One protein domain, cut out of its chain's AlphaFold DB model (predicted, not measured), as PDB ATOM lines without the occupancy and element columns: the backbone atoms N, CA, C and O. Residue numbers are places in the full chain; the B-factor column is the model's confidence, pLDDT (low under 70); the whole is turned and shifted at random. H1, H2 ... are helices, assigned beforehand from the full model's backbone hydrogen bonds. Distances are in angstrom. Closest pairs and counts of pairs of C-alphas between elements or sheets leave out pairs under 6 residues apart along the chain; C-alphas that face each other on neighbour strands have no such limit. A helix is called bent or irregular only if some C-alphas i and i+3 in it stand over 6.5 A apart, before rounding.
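This is residues 81 to 138 of the 138 residues of an uncharacterized protein of Ignavibacteriaceae bacterium (UniProt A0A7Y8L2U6). Two helices stand nearly square to each other, H2 starting beside residues 88 to 92 of H1 and running away from it; beyond H2, residues 123 to 138 fold back as a loop with no named element, where residues 130 to 131 pair antiparallel with 136 to 137. Residues 94 to 100 stick out. The printed part has 58 residues, of which 30 are in two named helices, H1 then H2, with no named strand; the class is all helix, and the whole is loose, with a radius of gyration of the C-alphas of 14.2 A and spans of 39 by 26 by 13 A.

Look at H1, residues 86 to 99, where every O i to N i+4 pair is within hydrogen-bond range. With residues 88 to 92 alone it touches residues 107 to 108 of H2, residues 107 to 122; the closest C-alphas, of Gln 89 and Phe 107, are 5.7 A apart. Their lines are about perpendicular, at 82 degrees. In H2, 9 of 12 such pairs are within range.

Find C-alpha 86 at (221.901, 198.579, 196.558); from there H1 runs 19.9 A. H2 runs 23.0 A to C-alpha 122 at (238.695, 183.477, 213.822), and is only just irregular: C-alphas 117 and 120 are 6.7 A apart.

The two C-alphas farthest apart, of Arg 98 and Lys 125, are 41.2 A apart. The printed part has no cut, and the link from H1 to H2 is short. Look for low pLDDT, under 70, at residues 124 to 127.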
ATOM      1  N   LYS A  81     227.838 189.920 197.601       88.31
ATOM      2  CA  LYS A  81     226.423 190.282 197.418       88.31
ATOM      3  C   LYS A  81     225.890 191.175 198.535       88.31
ATOM      4  O   LYS A  81     225.077 192.044 198.263       88.31
ATOM      5  N   PHE A  82     226.339 190.971 199.775       88.69
ATOM      6  CA  PHE A  82     225.932 191.804 200.906       88.69
ATOM      7  C   PHE A  82     226.571 193.193 200.827       88.69
ATOM      8  O   PHE A  82     225.895 194.188 201.062       88.69
ATOM      9  N   LYS A  83     227.858 193.268 200.463       88.88
ATOM     10  CA  LYS A  83     228.580 194.543 200.309       88.88
ATOM     11  C   LYS A  83     227.976 195.400 199.198       88.88
ATOM     12  O   LYS A  83     227.874 196.611 199.349       88.88
ATOM     13  N   LEU A  84     227.591 194.756 198.097       91.50
ATOM     14  CA  LEU A  84     227.106 195.406 196.882       91.50
ATOM     15  C   LEU A  84     225.579 195.563 196.834       91.50
ATOM     16  O   LEU A  84     225.066 196.072 195.843       91.50
ATOM     17  N   ASP A  85     224.850 195.172 197.881       94.50
ATOM     18  CA  ASP A  85     223.393 195.304 197.927       94.50
ATOM     19  C   ASP A  85     222.974 196.785 197.881       94.50
ATOM     20  O   ASP A  85     223.256 197.562 198.798       94.50
ATOM     21  N   GLU A  86     222.304 197.188 196.799       93.44
ATOM     22  CA  GLU A  86     221.901 198.579 196.558       93.44
ATOM     23  C   GLU A  86     220.978 199.118 197.656       93.44
ATOM     24  O   GLU A  86     221.086 200.276 198.063       93.44
ATOM     25  N   HIS A  87     220.088 198.275 198.183       93.06
ATOM     26  CA  HIS A  87     219.153 198.680 199.220       93.06
ATOM     27  C   HIS A  87     219.875 198.949 200.544       93.06
ATOM     28  O   HIS A  87     219.589 199.943 201.215       93.06
ATOM     29  N   LEU A  88     220.844 198.113 200.920       91.94
ATOM     30  CA  LEU A  88     221.666 198.349 202.110       91.94
ATOM     31  C   LEU A  88     222.529 199.609 201.974       91.94
ATOM     32  O   LEU A  88     222.644 200.370 202.936       91.94
ATOM     33  N   GLN A  89     223.065 199.876 200.782       93.88
ATOM     34  CA  GLN A  89     223.802 201.110 200.510       93.88
ATOM     35  C   GLN A  89     222.908 202.353 200.644       93.88
ATOM     36  O   GLN A  89     223.306 203.326 201.286       93.88
ATOM     37  N   MET A  90     221.675 202.312 200.127       93.31
ATOM     38  CA  MET A  90     220.702 203.397 200.312       93.31
ATOM     39  C   MET A  90     220.352 203.614 201.789       93.31
ATOM     40  O   MET A  90     220.328 204.751 202.261       93.31
ATOM     41  N   LEU A  91     220.119 202.535 202.543       93.62
ATOM     42  CA  LEU A  91     219.845 202.626 203.978       93.62
ATOM     43  C   LEU A  91     221.022 203.214 204.760       93.62
ATOM     44  O   LEU A  91     220.807 203.970 205.707       93.62
ATOM     45  N   TRP A  92     222.254 202.882 204.373       92.00
ATOM     46  CA  TRP A  92     223.455 203.455 204.971       92.00
ATOM     47  C   TRP A  92     223.538 204.966 204.739       92.00
ATOM     48  O   TRP A  92     223.759 205.716 205.689       92.00
ATOM     49  N   LEU A  93     223.286 205.427 203.513       90.88
ATOM     50  CA  LEU A  93     223.252 206.859 203.204       90.88
ATOM     51  C   LEU A  93     222.170 207.588 204.013       90.88
ATOM     52  O   LEU A  93     222.463 208.589 204.663       90.88
ATOM     53  N   ALA A  94     220.955 207.035 204.066       92.44
ATOM     54  CA  ALA A  94     219.868 207.594 204.870       92.44
ATOM     55  C   ALA A  94     220.206 207.626 206.372       92.44
ATOM     56  O   ALA A  94     219.848 208.562 207.092       92.44
ATOM     57  N   PHE A  95     220.912 206.605 206.868       92.38
ATOM     58  CA  PHE A  95     221.395 206.564 208.244       92.38
ATOM     59  C   PHE A  95     222.403 207.682 208.529       92.38
ATOM     60  O   PHE A  95     222.272 208.348 209.559       92.38
ATOM     61  N   LEU A  96     223.371 207.905 207.638       91.69
ATOM     62  CA  LEU A  96     224.372 208.963 207.786       91.69
ATOM     63  C   LEU A  96     223.735 210.350 207.782       91.69
ATOM     64  O   LEU A  96     224.027 211.157 208.665       91.69
ATOM     65  N   GLU A  97     222.811 210.591 206.854       90.31
ATOM     66  CA  GLU A  97     222.078 211.851 206.748       90.31
ATOM     67  C   GLU A  97     221.273 212.131 208.024       90.31
ATOM     68  O   GLU A  97     221.441 213.172 208.665       90.31
ATOM     69  N   ARG A  98     220.465 211.158 208.469       92.62
ATOM     70  CA  ARG A  98     219.656 211.289 209.690       92.62
ATOM     71  C   ARG A  98     220.516 211.492 210.936       92.62
ATOM     72  O   ARG A  98     220.114 212.209 211.850       92.62
ATOM     73  N   SER A  99     221.678 210.850 210.981       90.88
ATOM     74  CA  SER A  99     222.597 210.925 212.121       90.88
ATOM     75  C   SER A  99     223.527 212.140 212.053       90.88
ATOM     76  O   SER A  99     224.300 212.350 212.984       90.88
ATOM     77  N   LYS A 100     223.453 212.947 210.980       88.81
ATOM     78  CA  LYS A 100     224.346 214.085 210.705       88.81
ATOM     79  C   LYS A 100     225.828 213.696 210.757       88.81
ATOM     80  O   LYS A 100     226.672 214.474 211.197       88.81
ATOM     81  N   LEU A 101     226.135 212.475 210.328       85.69
ATOM     82  CA  LEU A 101     227.493 211.953 210.282       85.69
ATOM     83  C   LEU A 101     228.053 212.178 208.881       85.69
ATOM     84  O   LEU A 101     227.529 211.648 207.903       85.69
ATOM     85  N   ALA A 102     229.142 212.936 208.782       75.12
ATOM     86  CA  ALA A 102     229.937 212.967 207.564       75.12
ATOM     87  C   ALA A 102     230.745 211.662 207.496       75.12
ATOM     88  O   ALA A 102     231.629 211.441 208.321       75.12
ATOM     89  N   SER A 103     230.426 210.778 206.550       75.50
ATOM     90  CA  SER A 103     231.234 209.580 206.310       75.50
ATOM     91  C   SER A 103     232.189 209.813 205.152       75.50
ATOM     92  O   SER A 103     231.765 210.193 204.065       75.50
ATOM     93  N   VAL A 104     233.467 209.517 205.379       74.88
ATOM     94  CA  VAL A 104     234.479 209.407 204.318       74.88
ATOM     95  C   VAL A 104     234.353 208.066 203.586       74.88
ATOM     96  O   VAL A 104     234.742 207.964 202.430       74.88
ATOM     97  N   ASN A 105     233.798 207.040 204.245       82.88
ATOM     98  CA  ASN A 105     233.744 205.685 203.709       82.88
ATOM     99  C   ASN A 105     232.361 205.309 203.167       82.88
ATOM    100  O   ASN A 105     231.327 205.570 203.798       82.88
ATOM    101  N   SER A 106     232.359 204.643 202.013       89.38
ATOM    102  CA  SER A 106     231.166 204.019 201.434       89.38
ATOM    103  C   SER A 106     230.739 202.783 202.242       89.38
ATOM    104  O   SER A 106     231.531 202.205 202.989       89.38
ATOM    105  N   PHE A 107     229.483 202.345 202.114       91.44
ATOM    106  CA  PHE A 107     229.012 201.129 202.794       91.44
ATOM    107  C   PHE A 107     229.877 199.887 202.478       91.44
ATOM    108  O   PHE A 107     230.296 199.223 203.430       91.44
ATOM    109  N   PRO A 108     230.249 199.599 201.210       92.38
ATOM    110  CA  PRO A 108     231.164 198.498 200.900       92.38
ATOM    111  C   PRO A 108     232.522 198.609 201.612       92.38
ATOM    112  O   PRO A 108     233.047 197.604 202.097       92.38
ATOM    113  N   GLU A 109     233.085 199.816 201.718       91.00
ATOM    114  CA  GLU A 109     234.355 200.051 202.416       91.00
ATOM    115  C   GLU A 109     234.238 199.802 203.917       91.00
ATOM    116  O   GLU A 109     235.107 199.157 204.501       91.00
ATOM    117  N   VAL A 110     233.160 200.274 204.548       91.31
ATOM    118  CA  VAL A 110     232.905 200.043 205.977       91.31
ATOM    119  C   VAL A 110     232.776 198.551 206.255       91.31
ATOM    120  O   VAL A 110     233.424 198.035 207.166       91.31
ATOM    121  N   VAL A 111     231.994 197.832 205.447       91.56
ATOM    122  CA  VAL A 111     231.842 196.378 205.585       91.56
ATOM    123  C   VAL A 111     233.186 195.672 205.392       91.56
ATOM    124  O   VAL A 111     233.507 194.767 206.159       91.56
ATOM    125  N   THR A 112     234.010 196.119 204.442       89.69
ATOM    126  CA  THR A 112     235.358 195.571 204.212       89.69
ATOM    127  C   THR A 112     236.295 195.828 205.394       89.69
ATOM    128  O   THR A 112     236.990 194.913 205.825       89.69
ATOM    129  N   LYS A 113     236.270 197.030 205.983       88.69
ATOM    130  CA  LYS A 113     237.047 197.369 207.189       88.69
ATOM    131  C   LYS A 113     236.627 196.553 208.409       88.69
ATOM    132  O   LYS A 113     237.469 196.152 209.208       88.69
ATOM    133  N   ILE A 114     235.327 196.310 208.574       89.94
ATOM    134  CA  ILE A 114     234.816 195.442 209.641       89.94
ATOM    135  C   ILE A 114     235.249 193.996 209.376       89.94
ATOM    136  O   ILE A 114     235.659 193.297 210.299       89.94
ATOM    137  N   GLN A 115     235.188 193.543 208.124       87.75
ATOM    138  CA  GLN A 115     235.622 192.204 207.740       87.75
ATOM    139  C   GLN A 115     237.106 191.979 208.049       87.75
ATOM    140  O   GLN A 115     237.423 190.991 208.706       87.75
ATOM    141  N   SER A 116     237.991 192.903 207.661       85.12
ATOM    142  CA  SER A 116     239.432 192.803 207.934       85.12
ATOM    143  C   SER A 116     239.762 192.848 209.428       85.12
ATOM    144  O   SER A 116     240.709 192.202 209.870       85.12
ATOM    145  N   PHE A 117     238.958 193.556 210.226       87.31
ATOM    146  CA  PHE A 117     239.076 193.527 211.681       87.31
ATOM    147  C   PHE A 117     238.686 192.158 212.259       87.31
ATOM    148  O   PHE A 117     239.403 191.620 213.098       87.31
ATOM    149  N   ILE A 118     237.568 191.572 211.822       85.62
ATOM    150  CA  ILE A 118     237.025 190.358 212.448       85.62
ATOM    151  C   ILE A 118     237.702 189.075 211.927       85.62
ATOM    152  O   ILE A 118     237.864 188.127 212.699       85.62
ATOM    153  N   GLU A 119     238.094 189.002 210.649       81.25
ATOM    154  CA  GLU A 119     238.678 187.791 210.036       81.25
ATOM    155  C   GLU A 119     239.820 187.179 210.860       81.25
ATOM    156  O   GLU A 119     239.748 185.982 211.170       81.25
ATOM    157  N   PRO A 120     240.814 187.963 211.314       80.75
ATOM    158  CA  PRO A 120     241.942 187.428 212.059       80.75
ATOM    159  C   PRO A 120     241.566 186.904 213.456       80.75
ATOM    160  O   PRO A 120     242.304 186.091 214.001       80.75
ATOM    161  N   ILE A 121     240.420 187.290 214.036       81.50
ATOM    162  CA  ILE A 121     239.937 186.775 215.339       81.50
ATOM    163  C   ILE A 121     239.533 185.298 215.233       81.50
ATOM    164  O   ILE A 121     239.591 184.544 216.207       81.50
ATOM    165  N   PHE A 122     239.100 184.861 214.048       75.19
ATOM    166  CA  PHE A 122     238.695 183.477 213.822       75.19
ATOM    167  C   PHE A 122     239.869 182.544 213.509       75.19
ATOM    168  O   PHE A 122     239.692 181.321 213.579       75.19
ATOM    169  N   ASP A 123     241.053 183.079 213.201       72.38
ATOM    170  CA  ASP A 123     242.257 182.269 213.068       72.38
ATOM    171  C   ASP A 123     242.814 181.931 214.457       72.38
ATOM    172  O   ASP A 123     243.330 182.778 215.182       72.38
ATOM    173  N   LYS A 124     242.748 180.648 214.827       65.44
ATOM    174  CA  LYS A 124     243.279 180.139 216.102       65.44
ATOM    175  C   LYS A 124     244.788 180.359 216.262       65.44
ATOM    176  O   LYS A 124     245.299 180.182 217.367       65.44
ATOM    177  N   LYS A 125     245.507 180.659 215.176       67.19
ATOM    178  CA  LYS A 125     246.944 180.957 215.194       67.19
ATOM    179  C   LYS A 125     247.245 182.431 215.431       67.19
ATOM    180  O   LYS A 125     248.392 182.744 215.742       67.19
ATOM    181  N   ASN A 126     246.254 183.308 215.303       68.31
ATOM    182  CA  ASN A 126     246.477 184.728 215.466       68.31
ATOM    183  C   ASN A 126     246.735 185.062 216.943       68.31
ATOM    184  O   ASN A 126     245.902 184.803 217.814       68.31
ATOM    185  N   ARG A 127     247.920 185.607 217.224       67.81
ATOM    186  CA  ARG A 127     248.307 186.145 218.539       67.81
ATOM    187  C   ARG A 127     248.578 187.648 218.482       67.81
ATOM    188  O   ARG A 127     249.064 188.209 219.462       67.81
ATOM    189  N   ASN A 128     248.292 188.262 217.344       76.62
ATOM    190  CA  ASN A 128     248.602 189.645 217.065       76.62
ATOM    191  C   ASN A 128     247.706 190.547 217.906       76.62
ATOM    192  O   ASN A 128     246.554 190.214 218.210       76.62
ATOM    193  N   LYS A 129     248.247 191.690 218.312       81.88
ATOM    194  CA  LYS A 129     247.504 192.694 219.060       81.88
ATOM    195  C   LYS A 129     246.875 193.663 218.063       81.88
ATOM    196  O   LYS A 129     247.478 194.019 217.062       81.88
ATOM    197  N   TRP A 130     245.632 194.045 218.316       86.31
ATOM    198  CA  TRP A 130     244.942 195.012 217.471       86.31
ATOM    199  C   TRP A 130     245.461 196.429 217.736       86.31
ATOM    200  O   TRP A 130     245.445 196.866 218.892       86.31
ATOM    201  N   ASP A 131     245.850 197.143 216.677       85.44
ATOM    202  CA  ASP A 131     246.166 198.569 216.711       85.44
ATOM    203  C   ASP A 131     244.945 199.401 216.255       85.44
ATOM    204  O   ASP A 131     244.636 199.487 215.060       85.44
ATOM    205  N   PRO A 132     244.231 200.056 217.190       84.06
ATOM    206  CA  PRO A 132     243.059 200.857 216.862       84.06
ATOM    207  C   PRO A 132     243.385 202.180 216.157       84.06
ATOM    208  O   PRO A 132     242.469 202.786 215.604       84.06
ATOM    209  N   LEU A 133     244.638 202.654 216.196       84.06
ATOM    210  CA  LEU A 133     245.029 203.919 215.566       84.06
ATOM    211  C   LEU A 133     245.190 203.747 214.056       84.06
ATOM    212  O   LEU A 133     244.722 204.590 213.295       84.06
ATOM    213  N   ASN A 134     245.803 202.636 213.640       84.75
ATOM    214  CA  ASN A 134     246.062 202.336 212.231       84.75
ATOM    215  C   ASN A 134     245.011 201.409 211.598       84.75
ATOM    216  O   ASN A 134     244.980 201.270 210.380       84.75
ATOM    217  N   TRP A 135     244.098 200.843 212.398       81.56
ATOM    218  CA  TRP A 135     243.091 199.870 211.952       81.56
ATOM    219  C   TRP A 135     243.725 198.598 211.360       81.56
ATOM    220  O   TRP A 135     243.248 198.038 210.368       81.56
ATOM    221  N   GLU A 136     244.802 198.132 211.992       82.62
ATOM    222  CA  GLU A 136     245.608 196.995 211.548       82.62
ATOM    223  C   GLU A 136     245.910 196.047 212.719       82.62
ATOM    224  O   GLU A 136     245.888 196.427 213.891       82.62
ATOM    225  N   TRP A 137     246.154 194.777 212.403       83.12
ATOM    226  CA  TRP A 137     246.669 193.803 213.368       83.12
ATOM    227  C   TRP A 137     248.203 193.854 213.335       83.12
ATOM    228  O   TRP A 137     248.764 193.765 212.244       83.12
ATOM    229  N   GLU A 138     248.848 193.998 214.502       77.75
ATOM    230  CA  GLU A 138     250.321 194.044 214.667       77.75
ATOM    231  C   GLU A 138     251.045 192.797 214.144       77.75
ATOM    232  O   GLU A 138     250.461 191.698 214.228       77.75
TER     233      GLU A 138